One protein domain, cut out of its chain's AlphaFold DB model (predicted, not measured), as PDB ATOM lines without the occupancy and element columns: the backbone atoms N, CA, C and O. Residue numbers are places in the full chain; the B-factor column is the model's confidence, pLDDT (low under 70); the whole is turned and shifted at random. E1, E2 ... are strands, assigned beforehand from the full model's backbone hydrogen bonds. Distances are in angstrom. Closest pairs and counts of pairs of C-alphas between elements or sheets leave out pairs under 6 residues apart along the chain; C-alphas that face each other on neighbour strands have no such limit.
ATOM      1  N   SER A  14       8.697  42.361  36.317       69.81
ATOM      2  CA  SER A  14       7.440  42.466  37.078       69.81
ATOM      3  C   SER A  14       6.497  43.622  36.671       69.81
ATOM      4  O   SER A  14       5.490  43.831  37.337       69.81
ATOM      5  N   ASN A  15       6.761  44.342  35.573       82.19
ATOM      6  CA  ASN A  15       5.996  45.494  35.096       82.19
ATOM      7  C   ASN A  15       5.747  45.482  33.573       82.19
ATOM      8  O   ASN A  15       6.092  46.441  32.886       82.19
ATOM      9  N   CYS A  16       5.110  44.443  33.027       84.81
ATOM     10  CA  CYS A  16       4.504  44.543  31.693       84.81
ATOM     11  C   CYS A  16       3.020  44.940  31.825       84.81
ATOM     12  O   CYS A  16       2.203  44.093  32.195       84.81
ATOM     13  N   PRO A  17       2.632  46.199  31.535       86.00
ATOM     14  CA  PRO A  17       1.275  46.700  31.785       86.00
ATOM     15  C   PRO A  17       0.189  45.999  30.955       86.00
ATOM     16  O   PRO A  17      -0.969  45.981  31.366       86.00
ATOM     17  N   TYR A  18       0.555  45.407  29.813       83.94
ATOM     18  CA  TYR A  18      -0.380  44.751  28.892       83.94
ATOM     19  C   TYR A  18      -0.194  43.230  28.796       83.94
ATOM     20  O   TYR A  18      -0.850  42.593  27.980       83.94
ATOM     21  N   GLY A  19       0.659  42.634  29.638       85.06
ATOM     22  CA  GLY A  19       0.965  41.201  29.628       85.06
ATOM     23  C   GLY A  19       2.281  40.849  28.927       85.06
ATOM     24  O   GLY A  19       3.045  41.724  28.520       85.06
ATOM     25  N   PHE A  20       2.549  39.547  28.827       83.06
ATOM     26  CA  PHE A  20       3.808  38.986  28.334       83.06
ATOM     27  C   PHE A  20       3.608  38.115  27.099       83.06
ATOM     28  O   PHE A  20       2.636  37.364  27.014       83.06
ATOM     29  N   CYS A  21       4.579  38.173  26.190       82.12
ATOM     30  CA  CYS A  21       4.694  37.297  25.037       82.12
ATOM     31  C   CYS A  21       6.105  36.708  24.966       82.12
ATOM     32  O   CYS A  21       7.035  37.369  24.511       82.12
ATOM     33  N   GLY A  22       6.270  35.482  25.471       82.88
ATOM     34  CA  GLY A  22       7.603  34.913  25.695       82.88
ATOM     35  C   GLY A  22       8.400  35.778  26.672       82.88
ATOM     36  O   GLY A  22       7.941  36.018  27.787       82.88
ATOM     37  N   ASP A  23       9.550  36.280  26.224       81.25
ATOM     38  CA  ASP A  23      10.445  37.141  27.011       81.25
ATOM     39  C   ASP A  23      10.160  38.649  26.840       81.25
ATOM     40  O   ASP A  23      10.839  39.485  27.440       81.25
ATOM     41  N   TYR A  24       9.155  39.020  26.037       81.31
ATOM     42  CA  TYR A  24       8.846  40.413  25.706       81.31
ATOM     43  C   TYR A  24       7.567  40.908  26.401       81.31
ATOM     44  O   TYR A  24       6.583  40.175  26.538       81.31
ATOM     45  N   CYS A  25       7.562  42.177  26.819       83.50
ATOM     46  CA  CYS A  25       6.346  42.863  27.259       83.50
ATOM     47  C   CYS A  25       5.490  43.259  26.052       83.50
ATOM     48  O   CYS A  25       6.011  43.806  25.082       83.50
ATOM     49  N   LEU A  26       4.170  43.092  26.149       83.06
ATOM     50  CA  LEU A  26       3.245  43.637  25.157       83.06
ATOM     51  C   LEU A  26       3.223  45.171  25.245       83.06
ATOM     52  O   LEU A  26       3.080  45.740  26.328       83.06
ATOM     53  N   GLU A  27       3.356  45.843  24.100       84.38
ATOM     54  CA  GLU A  27       3.425  47.312  24.024       84.38
ATOM     55  C   GLU A  27       2.045  47.978  24.077       84.38
ATOM     56  O   GLU A  27       1.915  49.119  24.521       84.38
ATOM     57  N   THR A  28       1.002  47.271  23.630       85.44
ATOM     58  CA  THR A  28      -0.373  47.784  23.588       85.44
ATOM     59  C   THR A  28      -1.372  46.730  24.053       85.44
ATOM     60  O   THR A  28      -1.154  45.534  23.872       85.44
ATOM     61  N   SER A  29      -2.509  47.168  24.599       86.19
ATOM     62  CA  SER A  29      -3.602  46.283  25.038       86.19
ATOM     63  C   SER A  29      -4.272  45.498  23.904       86.19
ATOM     64  O   SER A  29      -5.066  44.603  24.166       86.19
ATOM     65  N   SER A  30      -4.009  45.873  22.652       86.00
ATOM     66  CA  SER A  30      -4.559  45.256  21.441       86.00
ATOM     67  C   SER A  30      -3.560  44.350  20.717       86.00
ATOM     68  O   SER A  30      -3.918  43.744  19.708       86.00
ATOM     69  N   SER A  31      -2.326  44.242  21.217       83.38
ATOM     70  CA  SER A  31      -1.344  43.295  20.694       83.38
ATOM     71  C   SER A  31      -1.727  41.868  21.083       83.38
ATOM     72  O   SER A  31      -2.037  41.590  22.242       83.38
ATOM     73  N   VAL A  32      -1.684  40.956  20.112       84.56
ATOM     74  CA  VAL A  32      -1.959  39.530  20.330       84.56
ATOM     75  C   VAL A  32      -0.633  38.778  20.345       84.56
ATOM     76  O   VAL A  32       0.192  38.952  19.450       84.56
ATOM     77  N   CYS A  33      -0.423  37.950  21.367       85.12
ATOM     78  CA  CYS A  33       0.729  37.061  21.430       85.12
ATOM     79  C   CYS A  33       0.389  35.704  20.819       85.12
ATOM     80  O   CYS A  33      -0.512  35.014  21.302       85.12
ATOM     81  N   CYS A  34       1.143  35.300  19.801       85.19
ATOM     82  CA  CYS A  34       0.975  34.002  19.165       85.19
ATOM     83  C   CYS A  34       2.068  33.057  19.649       85.19
ATOM     84  O   CYS A  34       3.210  33.100  19.188       85.19
ATOM     85  N   THR A  35       1.709  32.206  20.606       80.62
ATOM     86  CA  THR A  35       2.564  31.120  21.087       80.62
ATOM     87  C   THR A  35       2.159  29.836  20.387       80.62
ATOM     88  O   THR A  35       0.995  29.444  20.471       80.62
ATOM     89  N   GLY A  36       3.095  29.149  19.742       68.50
ATOM     90  CA  GLY A  36       2.820  27.806  19.259       68.50
ATOM     91  C   GLY A  36       3.865  26.804  19.723       68.50
ATOM     92  O   GLY A  36       5.065  27.066  19.725       68.50
ATOM     93  N   SER A  37       3.372  25.640  20.125       51.69
ATOM     94  CA  SER A  37       4.191  24.502  20.524       51.69
ATOM     95  C   SER A  37       4.484  23.646  19.297       51.69
ATOM     96  O   SER A  37       3.852  22.611  19.095       51.69
ATOM     97  N   SER A  38       5.421  24.063  18.444       53.81
ATOM     98  CA  SER A  38       6.022  23.114  17.502       53.81
ATOM     99  C   SER A  38       6.856  22.109  18.297       53.81
ATOM    100  O   SER A  38       7.638  22.497  19.157       53.81
ATOM    101  N   SER A  39       6.728  20.816  18.005       52.41
ATOM    102  CA  SER A  39       7.460  19.718  18.665       52.41
ATOM    103  C   SER A  39       8.976  19.690  18.380       52.41
ATOM    104  O   SER A  39       9.638  18.698  18.671       52.41
ATOM    105  N   GLY A  40       9.528  20.757  17.797       54.03
ATOM    106  CA  GLY A  40      10.958  20.991  17.607       54.03
ATOM    107  C   GLY A  40      11.404  22.209  18.417       54.03
ATOM    108  O   GLY A  40      10.594  23.087  18.687       54.03
ATOM    109  N   ASN A  41      12.685  22.251  18.792       46.16
ATOM    110  CA  ASN A  41      13.359  23.178  19.727       46.16
ATOM    111  C   ASN A  41      13.216  24.706  19.480       46.16
ATOM    112  O   ASN A  41      13.945  25.493  20.080       46.16
ATOM    113  N   SER A  42      12.310  25.152  18.615       53.00
ATOM    114  CA  SER A  42      12.104  26.547  18.230       53.00
ATOM    115  C   SER A  42      10.719  27.020  18.675       53.00
ATOM    116  O   SER A  42       9.819  27.195  17.859       53.00
ATOM    117  N   SER A  43      10.520  27.224  19.978       58.78
ATOM    118  CA  SER A  43       9.332  27.916  20.495       58.78
ATOM    119  C   SER A  43       9.433  29.409  20.171       58.78
ATOM    120  O   SER A  43       9.822  30.218  21.009       58.78
ATOM    121  N   GLY A  44       9.143  29.776  18.924       68.56
ATOM    122  CA  GLY A  44       9.022  31.173  18.525       68.56
ATOM    123  C   GLY A  44       7.757  31.773  19.133       68.56
ATOM    124  O   GLY A  44       6.657  31.272  18.901       68.56
ATOM    125  N   THR A  45       7.909  32.836  19.918       77.75
ATOM    126  CA  THR A  45       6.794  33.710  20.297       77.75
ATOM    127  C   THR A  45       6.876  34.956  19.434       77.75
ATOM    128  O   THR A  45       7.952  35.524  19.256       77.75
ATOM    129  N   VAL A  46       5.751  35.343  18.840       83.38
ATOM    130  CA  VAL A  46       5.674  36.524  17.980       83.38
ATOM    131  C   VAL A  46       4.538  37.412  18.467       83.38
ATOM    132  O   VAL A  46       3.435  36.940  18.762       83.38
ATOM    133  N   GLN A  47       4.836  38.705  18.580       86.31
ATOM    134  CA  GLN A  47       3.865  39.736  18.913       86.31
ATOM    135  C   GLN A  47       3.262  40.274  17.619       86.31
ATOM    136  O   GLN A  47       3.952  40.876  16.796       86.31
ATOM    137  N   CYS A  48       1.961  40.071  17.454       86.38
ATOM    138  CA  CYS A  48       1.227  40.583  16.313       86.38
ATOM    139  C   CYS A  48       0.704  41.994  16.591       86.38
ATOM    140  O   CYS A  48       0.262  42.312  17.701       86.38
ATOM    141  N   GLY A  49       0.759  42.845  15.565       84.88
ATOM    142  CA  GLY A  49       0.225  44.203  15.619       84.88
ATOM    143  C   GLY A  49      -1.303  44.241  15.719       84.88
ATOM    144  O   GLY A  49      -1.994  43.226  15.645       84.88
ATOM    145  N   ASN A  50      -1.853  45.446  15.844       80.06
ATOM    146  CA  ASN A  50      -3.300  45.637  15.922       80.06
ATOM    147  C   ASN A  50      -3.983  45.174  14.624       80.06
ATOM    148  O   ASN A  50      -3.544  45.549  13.538       80.06
ATOM    149  N   ASN A  51      -5.076  44.415  14.753       84.62
ATOM    150  CA  ASN A  51      -5.827  43.769  13.661       84.62
ATOM    151  C   ASN A  51      -5.129  42.574  12.997       84.62
ATOM    152  O   ASN A  51      -5.541  42.153  11.920       84.62
ATOM    153  N   TRP A  52      -4.098  42.018  13.626       87.56
ATOM    154  CA  TRP A  52      -3.493  40.767  13.186       87.56
ATOM    155  C   TRP A  52      -3.986  39.604  14.050       87.56
ATOM    156  O   TRP A  52      -4.269  39.757  15.238       87.56
ATOM    157  N   PHE A  53      -4.076  38.431  13.439       85.12
ATOM    158  CA  PHE A  53      -4.554  37.192  14.026       85.12
ATOM    159  C   PHE A  53      -3.423  36.169  14.040       85.12
ATOM    160  O   PHE A  53      -2.582  36.150  13.139       85.12
ATOM    161  N   CYS A  54      -3.414  35.310  15.056       82.50
ATOM    162  CA  CYS A  54      -2.496  34.181  15.090       82.50
ATOM    163  C   CYS A  54      -2.865  33.179  14.005       82.50
ATOM    164  O   CYS A  54      -4.013  32.738  13.943       82.50
ATOM    165  N   SER A  55      -1.883  32.798  13.191       80.62
ATOM    166  CA  SER A  55      -2.017  31.609  12.356       80.62
ATOM    167  C   SER A  55      -2.086  30.354  13.233       80.62
ATOM    168  O   SER A  55      -1.598  30.340  14.365       80.62
ATOM    169  N   GLU A  56      -2.635  29.267  12.689       71.62
ATOM    170  CA  GLU A  56      -2.492  27.927  13.276       71.62
ATOM    171  C   GLU A  56      -1.019  27.497  13.357       71.62
ATOM    172  O   GLU A  56      -0.644  26.669  14.190       71.62
ATOM    173  N   THR A  57      -0.164  28.078  12.511       73.50
ATOM    174  CA  THR A  57       1.283  27.877  12.568       73.50
ATOM    175  C   THR A  57       1.891  28.684  13.726       73.50
ATOM    176  O   THR A  57       1.710  29.903  13.776       73.50
TER     177      THR A  57
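This is residues 14 to 57 of the 285 residues of an uncharacterized protein of Mollisia scopiformis (UniProt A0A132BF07). Little regular structure is found here: the model is a flat piece, mostly loop, with one antiparallel hairpin, E1 then E2, whose link reaches far out at one end. Before it, residues 14 to 31 wind through a small paired turn, and after it residues 49 to 57 fold back. The printed part has 44 residues, no named helix and two strands, all strand by class with 8 residues in named elements. It is only just compact, close to loose, with a radius of gyration of the C-alphas of 11.0 A and spans of 31 by 26 by 8 A.

Look first at residues 20 to 21, paired antiparallel with 24 to 25. Further on, E1, residues 32 to 35, and E2, residues 45 to 48, form a hairpin, antiparallel at 157 degrees. C-alphas 33 and 47 face each other at 4.8 A. Within hydrogen-bond range are N 34 and O 46, 3.0 A, and N 48 and O 32, 2.9 A.

Find C-alpha 32 at (-1.959, 39.530, 20.330), where E1 begins its 9.6 A. E2 spans 9.7 A, ending at C-alpha 48, (1.227, 40.583, 16.313).

The C-alphas of Pro 17 and Gly 40 are farthest apart, 30.9 A. The printed part has no cut; the link E1 to E2 is short, with nine residues. Residue 14 and residues 36 to 44 have pLDDT under 70.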